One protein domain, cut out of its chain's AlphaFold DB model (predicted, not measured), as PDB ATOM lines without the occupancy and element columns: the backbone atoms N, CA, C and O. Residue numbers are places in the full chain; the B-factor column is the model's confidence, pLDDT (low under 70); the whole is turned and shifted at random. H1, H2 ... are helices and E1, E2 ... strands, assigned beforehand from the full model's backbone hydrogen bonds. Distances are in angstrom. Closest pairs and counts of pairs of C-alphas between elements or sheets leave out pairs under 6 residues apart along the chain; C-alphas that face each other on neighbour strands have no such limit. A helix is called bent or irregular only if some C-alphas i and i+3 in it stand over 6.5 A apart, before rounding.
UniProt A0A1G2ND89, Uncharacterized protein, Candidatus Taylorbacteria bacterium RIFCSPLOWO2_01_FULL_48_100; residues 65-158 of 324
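What this domain is: This is residues 65 to 158 of the 324 residues of an uncharacterized protein of Candidatus Taylorbacteria bacterium RIFCSPLOWO2_01_FULL_48_100 (UniProt A0A1G2ND89). A four-strand antiparallel sheet, strongly twisted, curls round one short helix, H2, which packs on one of its faces; a second helix, H1, stands at one end of the strands and only grazes the sheet, near the end of E3 and the start of E4. The printed part has 94 residues, with two named helices followed by four named strands, H1 H2 E1 E2 E3 E4. The sheet's order is E1 - E2 - E3 - E4, and the class is mixed, helices and strands. The whole is compact, with a radius of gyration of the C-alphas of 12.9 A and spans of 37 by 30 by 23 A.

Where its parts are: Find C-alpha 107 at (344.348, 243.166, 329.075), where strand E1, residues 107 to 116, begins; it runs 25.6 A. E2, residues 122 to 130, is 25.9 A long, and E3, residues 135 to 143, is 26.7 A long. E4, residues 150 to 157, spans 20.1 A, bends by 56 degrees at residue 153 and ends at C-alpha 157, (340.043, 232.893, 319.936). Helix H2 is residues 89 to 100, 15.8 A. Go back to C-alpha 65 at (359.189, 225.270, 304.652) for the start of H1, residues 65 to 79, 21.7 A long.

How they stand to each other: The strands form a meander, each the antiparallel neighbour of the one before, and each consecutive pair is a hairpin. Between E1 and E2, at 164 degrees, look for N 109 and O 128, 2.9 A apart and within hydrogen-bond range. E2 and E3 stand at 160 degrees, with N 127 and O 138 at 2.9 A; E3 and E4 stand at 156 degrees, with N 137 and O 156 at 2.8 A. The edge strands E1 and E4 are apart. H2 is on one face of the sheet, in two layers, one of helix and one of strands. Its closest C-alphas to E4 are those of Pro 89 and Trp 150, 6.0 A, and to E2 those of Val 90 and Val 127, 6.2 A. H1 only grazes the sheet with residues 67 to 75; the closest C-alphas to E4 are those of Val 74 and Leu 151, 7.2 A. H1 and H2 are apart. O i to N i+4 pairs are within range in 10 of 11 cases in H1 and 5 of 8 in H2, which is irregular, but only just: C-alphas 95 and 98 are 7.0 A apart.

The domain as a whole: The two C-alphas farthest apart are those of Glu 65 and Val 132, 38.0 A. The printed part has no cut. The links E1 to E2 and E2 to E3 are tight, the other three are short, and none is long. The mean pLDDT of the printed part is 84.0; look for values under 70 at residues 65 to 79 and 81 to 85.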
ATOM      1  N   GLU A  65     359.371 224.386 305.807       47.19
ATOM      2  CA  GLU A  65     359.189 225.270 304.652       47.19
ATOM      3  C   GLU A  65     358.332 226.513 304.970       47.19
ATOM      4  O   GLU A  65     358.646 227.597 304.480       47.19
ATOM      5  N   HIS A  66     357.309 226.409 305.828       50.59
ATOM      6  CA  HIS A  66     356.435 227.548 306.153       50.59
ATOM      7  C   HIS A  66     357.148 228.590 307.029       50.59
ATOM      8  O   HIS A  66     356.991 229.796 306.834       50.59
ATOM      9  N   ASP A  67     357.986 228.137 307.960       48.72
ATOM     10  CA  ASP A  67     358.742 229.028 308.841       48.72
ATOM     11  C   ASP A  67     359.774 229.837 308.047       48.72
ATOM     12  O   ASP A  67     359.978 231.020 308.317       48.72
ATOM     13  N   SER A  68     360.354 229.250 306.994       54.88
ATOM     14  CA  SER A  68     361.328 229.934 306.137       54.88
ATOM     15  C   SER A  68     360.737 231.129 305.369       54.88
ATOM     16  O   SER A  68     361.375 232.182 305.284       54.88
ATOM     17  N   PHE A  69     359.494 231.013 304.882       61.00
ATOM     18  CA  PHE A  69     358.798 232.095 304.176       61.00
ATOM     19  C   PHE A  69     358.435 233.246 305.119       61.00
ATOM     20  O   PHE A  69     358.651 234.418 304.798       61.00
ATOM     21  N   VAL A  70     357.929 232.917 306.313       56.59
ATOM     22  CA  VAL A  70     357.595 233.927 307.323       56.59
ATOM     23  C   VAL A  70     358.859 234.672 307.759       56.59
ATOM     24  O   VAL A  70     358.843 235.898 307.851       56.59
ATOM     25  N   VAL A  71     359.979 233.965 307.934       54.31
ATOM     26  CA  VAL A  71     361.284 234.561 308.254       54.31
ATOM     27  C   VAL A  71     361.769 235.514 307.154       54.31
ATOM     28  O   VAL A  71     362.189 236.631 307.460       54.31
ATOM     29  N   GLU A  72     361.684 235.149 305.870       66.00
ATOM     30  CA  GLU A  72     362.063 236.069 304.784       66.00
ATOM     31  C   GLU A  72     361.195 237.331 304.738       66.00
ATOM     32  O   GLU A  72     361.710 238.434 304.523       66.00
ATOM     33  N   GLN A  73     359.886 237.194 304.958       62.16
ATOM     34  CA  GLN A  73     358.973 238.332 304.971       62.16
ATOM     35  C   GLN A  73     359.242 239.260 306.166       62.16
ATOM     36  O   GLN A  73     359.282 240.479 305.996       62.16
ATOM     37  N   VAL A  74     359.529 238.700 307.347       57.50
ATOM     38  CA  VAL A  74     359.962 239.460 308.535       57.50
ATOM     39  C   VAL A  74     361.225 240.253 308.231       57.50
ATOM     40  O   VAL A  74     361.279 241.451 308.511       57.50
ATOM     41  N   LYS A  75     362.234 239.623 307.617       61.25
ATOM     42  CA  LYS A  75     363.474 240.313 307.232       61.25
ATOM     43  C   LYS A  75     363.193 241.493 306.314       61.25
ATOM     44  O   LYS A  75     363.739 242.570 306.555       61.25
ATOM     45  N   LYS A  76     362.318 241.320 305.316       68.44
ATOM     46  CA  LYS A  76     361.911 242.401 304.406       68.44
ATOM     47  C   LYS A  76     361.215 243.535 305.154       68.44
ATOM     48  O   LYS A  76     361.629 244.680 305.001       68.44
ATOM     49  N   ASP A  77     360.228 243.236 305.998       61.34
ATOM     50  CA  ASP A  77     359.455 244.248 306.730       61.34
ATOM     51  C   ASP A  77     360.285 245.000 307.791       61.34
ATOM     52  O   ASP A  77     360.054 246.188 308.036       61.34
ATOM     53  N   VAL A  78     361.299 244.351 308.376       58.97
ATOM     54  CA  VAL A  78     362.303 245.005 309.235       58.97
ATOM     55  C   VAL A  78     363.241 245.891 308.412       58.97
ATOM     56  O   VAL A  78     363.495 247.029 308.801       58.97
ATOM     57  N   GLN A  79     363.742 245.408 307.268       64.31
ATOM     58  CA  GLN A  79     364.657 246.166 306.404       64.31
ATOM     59  C   GLN A  79     364.027 247.451 305.857       64.31
ATOM     60  O   GLN A  79     364.710 248.466 305.754       64.31
ATOM     61  N   VAL A  80     362.725 247.438 305.559       73.56
ATOM     62  CA  VAL A  80     361.989 248.635 305.109       73.56
ATOM     63  C   VAL A  80     361.462 249.501 306.262       73.56
ATOM     64  O   VAL A  80     360.708 250.442 306.025       73.56
ATOM     65  N   GLY A  81     361.813 249.188 307.518       60.28
ATOM     66  CA  GLY A  81     361.412 249.962 308.699       60.28
ATOM     67  C   GLY A  81     359.916 249.903 309.036       60.28
ATOM     68  O   GLY A  81     359.429 250.724 309.813       60.28
ATOM     69  N   LYS A  82     359.164 248.949 308.466       62.97
ATOM     70  CA  LYS A  82     357.727 248.758 308.752       62.97
ATOM     71  C   LYS A  82     357.487 248.089 310.104       62.97
ATOM     72  O   LYS A  82     356.450 248.325 310.733       62.97
ATOM     73  N   LEU A  83     358.426 247.258 310.551       58.84
ATOM     74  CA  LEU A  83     358.415 246.665 311.883       58.84
ATOM     75  C   LEU A  83     359.274 247.509 312.822       58.84
ATOM     76  O   LEU A  83     360.453 247.748 312.571       58.84
ATOM     77  N   LEU A  84     358.652 247.981 313.898       59.31
ATOM     78  CA  LEU A  84     359.358 248.664 314.974       59.31
ATOM     79  C   LEU A  84     359.950 247.618 315.923       59.31
ATOM     80  O   LEU A  84     359.372 246.551 316.122       59.31
ATOM     81  N   TRP A  85     361.119 247.925 316.474       67.50
ATOM     82  CA  TRP A  85     361.853 247.044 317.375       67.50
ATOM     83  C   TRP A  85     361.186 247.061 318.748       67.50
ATOM     84  O   TRP A  85     361.092 248.118 319.371       67.50
ATOM     85  N   PHE A  86     360.729 245.902 319.212       75.50
ATOM     86  CA  PHE A  86     360.128 245.744 320.533       75.50
ATOM     87  C   PHE A  86     360.793 244.575 321.229       75.50
ATOM     88  O   PHE A  86     360.685 243.432 320.791       75.50
ATOM     89  N   SER A  87     361.455 244.864 322.341       82.75
ATOM     90  CA  SER A  87     362.057 243.839 323.185       82.75
ATOM     91  C   SER A  87     361.013 242.976 323.898       82.75
ATOM     92  O   SER A  87     361.316 241.834 324.237       82.75
ATOM     93  N   ASP A  88     359.795 243.493 324.097       92.56
ATOM     94  CA  ASP A  88     358.716 242.812 324.810       92.56
ATOM     95  C   ASP A  88     357.638 242.279 323.838       92.56
ATOM     96  O   ASP A  88     356.996 243.069 323.131       92.56
ATOM     97  N   PRO A  89     357.374 240.954 323.805       92.94
ATOM     98  CA  PRO A  89     356.296 240.382 322.998       92.94
ATOM     99  C   PRO A  89     354.915 240.972 323.334       92.94
ATOM    100  O   PRO A  89     354.065 241.080 322.450       92.94
ATOM    101  N   VAL A  90     354.683 241.411 324.577       96.12
ATOM    102  CA  VAL A  90     353.421 242.045 324.990       96.12
ATOM    103  C   VAL A  90     353.228 243.397 324.300       96.12
ATOM    104  O   VAL A  90     352.111 243.722 323.889       96.12
ATOM    105  N   GLU A  91     354.290 244.188 324.132       94.56
ATOM    106  CA  GLU A  91     354.216 245.473 323.425       94.56
ATOM    107  C   GLU A  91     353.898 245.284 321.938       94.56
ATOM    108  O   GLU A  91     353.060 246.009 321.391       94.56
ATOM    109  N   VAL A  92     354.483 244.262 321.302       92.81
ATOM    110  CA  VAL A  92     354.155 243.888 319.915       92.81
ATOM    111  C   VAL A  92     352.692 243.505 319.787       92.81
ATOM    112  O   VAL A  92     351.992 244.031 318.917       92.81
ATOM    113  N   SER A  93     352.203 242.640 320.676       94.50
ATOM    114  CA  SER A  93     350.799 242.235 320.689       94.50
ATOM    115  C   SER A  93     349.856 243.422 320.878       94.50
ATOM    116  O   SER A  93     348.880 243.524 320.142       94.50
ATOM    117  N   LYS A  94     350.158 244.362 321.783       95.06
ATOM    118  CA  LYS A  94     349.354 245.585 321.973       95.06
ATOM    119  C   LYS A  94     349.337 246.460 320.726       95.06
ATOM    120  O   LYS A  94     348.291 246.962 320.321       95.06
ATOM    121  N   LYS A  95     350.501 246.658 320.109       92.75
ATOM    122  CA  LYS A  95     350.635 247.563 318.968       92.75
ATOM    123  C   LYS A  95     349.954 247.030 317.715       92.75
ATOM    124  O   LYS A  95     349.290 247.788 317.008       92.75
ATOM    125  N   TYR A  96     350.142 245.746 317.427       90.81
ATOM    126  CA  TYR A  96     349.691 245.137 316.179       90.81
ATOM    127  C   TYR A  96     348.394 244.328 316.330       90.81
ATOM    128  O   TYR A  96     347.762 244.025 315.319       90.81
ATOM    129  N   GLY A  97     347.938 244.058 317.559       88.44
ATOM    130  CA  GLY A  97     346.694 243.338 317.859       88.44
ATOM    131  C   GLY A  97     345.442 243.966 317.241       88.44
ATOM    132  O   GLY A  97     344.558 243.243 316.783       88.44
ATOM    133  N   ASN A  98     345.413 245.298 317.094       89.44
ATOM    134  CA  ASN A  98     344.303 246.021 316.454       89.44
ATOM    135  C   ASN A  98     344.018 245.542 315.019       89.44
ATOM    136  O   ASN A  98     342.870 245.578 314.581       89.44
ATOM    137  N   ARG A  99     345.032 245.043 314.292       87.88
ATOM    138  CA  ARG A  99     344.858 244.485 312.936       87.88
ATOM    139  C   ARG A  99     344.010 243.211 312.919       87.88
ATOM    140  O   ARG A  99     343.438 242.881 311.890       87.88
ATOM    141  N   PHE A 100     343.909 242.536 314.058       86.88
ATOM    142  CA  PHE A 100     343.130 241.316 314.262       86.88
ATOM    143  C   PHE A 100     341.833 241.587 315.041       86.88
ATOM    144  O   PHE A 100     341.207 240.663 315.553       86.88
ATOM    145  N   GLY A 101     341.434 242.858 315.177       90.81
ATOM    146  CA  GLY A 101     340.260 243.253 315.958       90.81
ATOM    147  C   GLY A 101     340.452 243.172 317.477       90.81
ATOM    148  O   GLY A 101     339.469 243.262 318.214       90.81
ATOM    149  N   ILE A 102     341.692 243.018 317.959       93.62
ATOM    150  CA  ILE A 102     342.021 243.052 319.388       93.62
ATOM    151  C   ILE A 102     342.311 244.501 319.766       93.62
ATOM    152  O   ILE A 102     343.377 245.035 319.468       93.62
ATOM    153  N   THR A 103     341.329 245.160 320.377       93.69
ATOM    154  CA  THR A 103     341.418 246.588 320.693       93.69
ATOM    155  C   THR A 103     342.349 246.866 321.878       93.69
ATOM    156  O   THR A 103     342.748 245.966 322.620       93.69
ATOM    157  N   ASN A 104     342.670 248.141 322.110       91.44
ATOM    158  CA  ASN A 104     343.483 248.567 323.258       91.44
ATOM    159  C   ASN A 104     342.813 248.317 324.626       91.44
ATOM    160  O   ASN A 104     343.477 248.445 325.650       91.44
ATOM    161  N   ASN A 105     341.519 247.972 324.654       95.31
ATOM    162  CA  ASN A 105     340.780 247.692 325.889       95.31
ATOM    163  C   ASN A 105     341.061 246.287 326.443       95.31
ATOM    164  O   ASN A 105     340.683 245.993 327.573       95.31
ATOM    165  N   PHE A 106     341.714 245.421 325.663       96.94
ATOM    166  CA  PHE A 106     342.126 244.102 326.124       96.94
ATOM    167  C   PHE A 106     343.276 244.222 327.132       96.94
ATOM    168  O   PHE A 106     344.217 244.999 326.952       96.94
ATOM    169  N   LEU A 107     343.228 243.407 328.180       97.38
ATOM    170  CA  LEU A 107     344.348 243.166 329.075       97.38
ATOM    171  C   LEU A 107     345.289 242.154 328.416       97.38
ATOM    172  O   LEU A 107     344.889 241.028 328.132       97.38
ATOM    173  N   TYR A 108     346.539 242.549 328.186       97.31
ATOM    174  CA  TYR A 108     347.552 241.677 327.596       97.31
ATOM    175  C   TYR A 108     348.461 241.120 328.689       97.31
ATOM    176  O   TYR A 108     349.021 241.890 329.473       97.31
ATOM    177  N   SER A 109     348.639 239.803 328.716       97.06
ATOM    178  CA  SER A 109     349.533 239.110 329.640       97.06
ATOM    179  C   SER A 109     350.398 238.089 328.909       97.06
ATOM    180  O   SER A 109     349.980 237.451 327.943       97.06
ATOM    181  N   LEU A 110     351.638 237.939 329.363       97.19
ATOM    182  CA  LEU A 110     352.539 236.920 328.847       97.19
ATOM    183  C   LEU A 110     352.089 235.548 329.370       97.19
ATOM    184  O   LEU A 110     352.096 235.323 330.579       97.19
ATOM    185  N   LYS A 111     351.690 234.644 328.469       96.25
ATOM    186  CA  LYS A 111     351.319 233.257 328.803       96.25
ATOM    187  C   LYS A 111     352.544 232.354 328.824       96.25
ATOM    188  O   LYS A 111     352.731 231.602 329.775       96.25
ATOM    189  N   THR A 112     353.388 232.472 327.803       95.25
ATOM    190  CA  THR A 112     354.636 231.715 327.688       95.25
ATOM    191  C   THR A 112     355.752 232.689 327.364       95.25
ATOM    192  O   THR A 112     355.657 233.414 326.374       95.25
ATOM    193  N   ALA A 113     356.787 232.714 328.207       94.12
ATOM    194  CA  ALA A 113     357.995 233.489 327.952       94.12
ATOM    195  C   ALA A 113     358.739 232.969 326.717       94.12
ATOM    196  O   ALA A 113     358.479 231.864 326.251       94.12
ATOM    197  N   ALA A 114     359.675 233.767 326.207       93.12
ATOM    198  CA  ALA A 114     360.471 233.414 325.042       93.12
ATOM    199  C   ALA A 114     361.198 232.068 325.237       93.12
ATOM    200  O   ALA A 114     361.985 231.922 326.174       93.12
ATOM    201  N   TYR A 115     360.961 231.104 324.349       92.31
ATOM    202  CA  TYR A 115     361.638 229.804 324.333       92.31
ATOM    203  C   TYR A 115     362.103 229.456 322.919       92.31
ATOM    204  O   TYR A 115     361.504 229.898 321.943       92.31
ATOM    205  N   PHE A 116     363.178 228.680 322.789       90.75
ATOM    206  CA  PHE A 116     363.627 228.199 321.483       90.75
ATOM    207  C   PHE A 116     362.748 227.036 321.024       90.75
ATOM    208  O   PHE A 116     362.552 226.080 321.773       90.75
ATOM    209  N   GLY A 117     362.225 227.122 319.800       85.12
ATOM    210  CA  GLY A 117     361.585 225.985 319.148       85.12
ATOM    211  C   GLY A 117     362.645 224.950 318.784       85.12
ATOM    212  O   GLY A 117     363.683 225.321 318.235       85.12
ATOM    213  N   GLU A 118     362.389 223.681 319.103       79.81
ATOM    214  CA  GLU A 118     363.381 222.600 318.997       79.81
ATOM    215  C   GLU A 118     363.952 222.454 317.576       79.81
ATOM    216  O   GLU A 118     365.158 222.267 317.430       79.81
ATOM    217  N   ASP A 119     363.128 222.662 316.541       76.31
ATOM    218  CA  ASP A 119     363.516 222.384 315.149       76.31
ATOM    219  C   ASP A 119     363.662 223.623 314.250       76.31
ATOM    220  O   ASP A 119     364.297 223.551 313.197       76.31
ATOM    221  N   SER A 120     363.090 224.775 314.622       75.56
ATOM    222  CA  SER A 120     363.011 225.926 313.703       75.56
ATOM    223  C   SER A 120     364.145 226.939 313.854       75.56
ATOM    224  O   SER A 120     364.317 227.807 313.000       75.56
ATOM    225  N   GLY A 121     364.920 226.875 314.944       85.81
ATOM    226  CA  GLY A 121     365.915 227.907 315.263       85.81
ATOM    227  C   GLY A 121     365.299 229.289 315.532       85.81
ATOM    228  O   GLY A 121     366.021 230.292 315.580       85.81
ATOM    229  N   LEU A 122     363.974 229.346 315.705       87.06
ATOM    230  CA  LEU A 122     363.213 230.535 316.067       87.06
ATOM    231  C   LEU A 122     362.901 230.520 317.559       87.06
ATOM    232  O   LEU A 122     362.712 229.468 318.174       87.06
ATOM    233  N   MET A 123     362.819 231.710 318.138       91.44
ATOM    234  CA  MET A 123     362.236 231.898 319.454       91.44
ATOM    235  C   MET A 123     360.729 232.061 319.314       91.44
ATOM    236  O   MET A 123     360.254 232.779 318.438       91.44
ATOM    237  N   HIS A 124     359.982 231.427 320.201       93.25
ATOM    238  CA  HIS A 124     358.531 231.490 320.271       93.25
ATOM    239  C   HIS A 124     358.119 232.143 321.582       93.25
ATOM    240  O   HIS A 124     358.775 231.976 322.608       93.25
ATOM    241  N   SER A 125     357.023 232.888 321.556       95.44
ATOM    242  CA  SER A 125     356.394 233.464 322.744       95.44
ATOM    243  C   SER A 125     354.884 233.453 322.568       95.44
ATOM    244  O   SER A 125     354.366 233.444 321.449       95.44
ATOM    245  N   THR A 126     354.149 233.462 323.673       96.44
ATOM    246  CA  THR A 126     352.686 233.475 323.629       96.44
ATOM    247  C   THR A 126     352.148 234.549 324.553       96.44
ATOM    248  O   THR A 126     352.466 234.573 325.742       96.44
ATOM    249  N   VAL A 127     351.318 235.430 324.006       97.06
ATOM    250  CA  VAL A 127     350.632 236.498 324.735       97.06
ATOM    251  C   VAL A 127     349.140 236.220 324.694       97.06
ATOM    252  O   VAL A 127     348.599 235.867 323.652       97.06
ATOM    253  N   VAL A 128     348.465 236.381 325.822       97.56
ATOM    254  CA  VAL A 128     347.007 236.321 325.898       97.56
ATOM    255  C   VAL A 128     346.471 237.738 325.975       97.56
ATOM    256  O   VAL A 128     346.964 238.547 326.756       97.56
ATOM    257  N   ALA A 129     345.467 238.034 325.159       97.50
ATOM    258  CA  ALA A 129     344.713 239.274 325.216       97.50
ATOM    259  C   ALA A 129     343.287 238.961 325.673       97.50
ATOM    260  O   ALA A 129     342.542 238.296 324.951       97.50
ATOM    261  N   THR A 130     342.887 239.457 326.840       96.75
ATOM    262  CA  THR A 130     341.574 239.181 327.439       96.75
ATOM    263  C   THR A 130     340.792 240.465 327.691       96.75
ATOM    264  O   THR A 130     341.306 241.420 328.261       96.75
ATOM    265  N   ASP A 131     339.527 240.463 327.297       96.00
ATOM    266  CA  ASP A 131     338.503 241.432 327.689       96.00
ATOM    267  C   ASP A 131     337.384 240.688 328.448       96.00
ATOM    268  O   ASP A 131     337.370 239.457 328.511       96.00
ATOM    269  N   VAL A 132     336.413 241.413 329.001       93.50
ATOM    270  CA  VAL A 132     335.242 240.875 329.704       93.50
ATOM    271  C   VAL A 132     334.465 239.823 328.908       93.50
ATOM    272  O   VAL A 132     333.818 238.968 329.506       93.50
ATOM    273  N   THR A 133     334.511 239.866 327.571       92.94
ATOM    274  CA  THR A 133     333.715 238.974 326.710       92.94
ATOM    275  C   THR A 133     334.528 238.004 325.864       92.94
ATOM    276  O   THR A 133     333.965 237.038 325.354       92.94
ATOM    277  N   LYS A 134     335.827 238.250 325.664       94.38
ATOM    278  CA  LYS A 134     336.646 237.515 324.690       94.38
ATOM    279  C   LYS A 134     338.056 237.309 325.203       94.38
ATOM    280  O   LYS A 134     338.573 238.103 325.982       94.38
ATOM    281  N   SER A 135     338.699 236.246 324.745       95.31
ATOM    282  CA  SER A 135     340.111 235.993 325.019       95.31
ATOM    283  C   SER A 135     340.777 235.472 323.760       95.31
ATOM    284  O   SER A 135     340.251 234.569 323.119       95.31
ATOM    285  N   TYR A 136     341.923 236.040 323.412       95.62
ATOM    286  CA  TYR A 136     342.718 235.639 322.262       95.62
ATOM    287  C   TYR A 136     344.089 235.157 322.715       95.62
ATOM    288  O   TYR A 136     344.699 235.751 323.602       95.62
ATOM    289  N   GLU A 137     344.586 234.110 322.074       96.31
ATOM    290  CA  GLU A 137     345.972 233.676 322.154       96.31
ATOM    291  C   GLU A 137     346.714 234.213 320.928       96.31
ATOM    292  O   GLU A 137     346.341 233.946 319.789       96.31
ATOM    293  N   ILE A 138     347.760 234.995 321.169       95.12
ATOM    294  CA  ILE A 138     348.621 235.599 320.157       95.12
ATOM    295  C   ILE A 138     349.965 234.883 320.236       95.12
ATOM    296  O   ILE A 138     350.693 235.005 321.224       95.12
ATOM    297  N   ARG A 139     350.302 234.125 319.195       93.62
ATOM    298  CA  ARG A 139     351.588 233.435 319.073       93.62
ATOM    299  C   ARG A 139     352.557 234.327 318.326       93.62
ATOM    300  O   ARG A 139     352.233 234.809 317.241       93.62
ATOM    301  N   LEU A 140     353.730 234.538 318.907       93.94
ATOM    302  CA  LEU A 140     354.785 235.355 318.333       93.94
ATOM    303  C   LEU A 140     356.024 234.515 318.057       93.94
ATOM    304  O   LEU A 140     356.330 233.594 318.812       93.94
ATOM    305  N   ILE A 141     356.744 234.889 317.005       92.19
ATOM    306  CA  ILE A 141     358.038 234.314 316.651       92.19
ATOM    307  C   ILE A 141     359.097 235.410 316.547       92.19
ATOM    308  O   ILE A 141     358.785 236.558 316.228       92.19
ATOM    309  N   SER A 142     360.345 235.051 316.813       91.31
ATOM    310  CA  SER A 142     361.510 235.916 316.677       91.31
ATOM    311  C   SER A 142     362.693 235.114 316.141       91.31
ATOM    312  O   SER A 142     362.841 233.929 316.439       91.31
ATOM    313  N   GLU A 143     363.545 235.739 315.333       88.00
ATOM    314  CA  GLU A 143     364.791 235.102 314.911       88.00
ATOM    315  C   GLU A 143     365.764 234.998 316.087       88.00
ATOM    316  O   GLU A 143     365.999 235.972 316.799       88.00
ATOM    317  N   SER A 144     366.421 233.847 316.237       82.94
ATOM    318  CA  SER A 144     367.456 233.630 317.259       82.94
ATOM    319  C   SER A 144     368.611 234.634 317.191       82.94
ATOM    320  O   SER A 144     369.176 235.004 318.219       82.94
ATOM    321  N   SER A 145     368.938 235.118 315.988       85.00
ATOM    322  CA  SER A 145     369.959 236.150 315.780       85.00
ATOM    323  C   SER A 145     369.517 237.552 316.230       85.00
ATOM    324  O   SER A 145     370.353 238.443 316.384       85.00
ATOM    325  N   ARG A 146     368.210 237.763 316.441       82.88
ATOM    326  CA  ARG A 146     367.582 239.048 316.780       82.88
ATOM    327  C   ARG A 146     366.447 238.847 317.800       82.88
ATOM    328  O   ARG A 146     365.298 239.147 317.477       82.88
ATOM    329  N   PRO A 147     366.751 238.437 319.048       76.19
ATOM    330  CA  PRO A 147     365.761 238.017 320.056       76.19
ATOM    331  C   PRO A 147     364.807 239.129 320.550       76.19
ATOM    332  O   PRO A 147     363.980 238.905 321.428       76.19
ATOM    333  N   TYR A 148     364.928 240.338 319.999       80.31
ATOM    334  CA  TYR A 148     364.127 241.524 320.321       80.31
ATOM    335  C   TYR A 148     363.273 241.989 319.136       80.31
ATOM    336  O   TYR A 148     362.869 243.149 319.063       80.31
ATOM    337  N   VAL A 149     363.056 241.111 318.155       86.00
ATOM    338  CA  VAL A 149     362.178 241.371 317.013       86.00
ATOM    339  C   VAL A 149     361.102 240.311 316.995       86.00
ATOM    340  O   VAL A 149     361.330 239.207 316.508       86.00
ATOM    341  N   TRP A 150     359.937 240.649 317.534       89.75
ATOM    342  CA  TRP A 150     358.786 239.757 317.542       89.75
ATOM    343  C   TRP A 150     357.854 240.046 316.368       89.75
ATOM    344  O   TRP A 150     357.525 241.199 316.085       89.75
ATOM    345  N   LEU A 151     357.374 238.981 315.732       86.50
ATOM    346  CA  LEU A 151     356.302 239.008 314.745       86.50
ATOM    347  C   LEU A 151     355.117 238.195 315.260       86.50
ATOM    348  O   LEU A 151     355.306 237.119 315.820       86.50
ATOM    349  N   ILE A 152     353.897 238.674 315.026       88.06
ATOM    350  CA  ILE A 152     352.687 237.877 315.239       88.06
ATOM    351  C   ILE A 152     352.629 236.790 314.160       88.06
ATOM    352  O   ILE A 152     352.484 237.098 312.981       88.06
ATOM    353  N   ASN A 153     352.737 235.533 314.585       90.62
ATOM    354  CA  ASN A 153     352.628 234.350 313.734       90.62
ATOM    355  C   ASN A 153     351.164 233.908 313.584       90.62
ATOM    356  O   ASN A 153     350.699 233.627 312.486       90.62
ATOM    357  N   ALA A 154     350.417 233.879 314.693       89.75
ATOM    358  CA  ALA A 154     349.018 233.458 314.694       89.75
ATOM    359  C   ALA A 154     348.212 234.139 315.805       89.75
ATOM    360  O   ALA A 154     348.757 234.512 316.846       89.75
ATOM    361  N   VAL A 155     346.900 234.258 315.585       90.44
ATOM    362  CA  VAL A 155     345.924 234.739 316.570       90.44
ATOM    363  C   VAL A 155     344.738 233.778 316.590       90.44
ATOM    364  O   VAL A 155     344.119 233.554 315.552       90.44
ATOM    365  N   SER A 156     344.404 233.228 317.757       92.25
ATOM    366  CA  SER A 156     343.274 232.305 317.939       92.25
ATOM    367  C   SER A 156     342.353 232.758 319.069       92.25
ATOM    368  O   SER A 156     342.813 233.231 320.103       92.25
ATOM    369  N   ASP A 157     341.038 232.623 318.887       91.38
ATOM    370  CA  ASP A 157     340.043 232.893 319.936       91.38
ATOM    371  C   ASP A 157     339.981 231.701 320.909       91.38
ATOM    372  O   ASP A 157     339.561 230.606 320.532       91.38
ATOM    373  N   ILE A 158     340.392 231.924 322.160       87.38
ATOM    374  CA  ILE A 158     340.504 230.905 323.217       87.38
ATOM    375  C   ILE A 158     339.127 230.328 323.567       87.38
ATOM    376  O   ILE A 158     339.005 229.152 323.900       87.38
TER     377      ILE A 158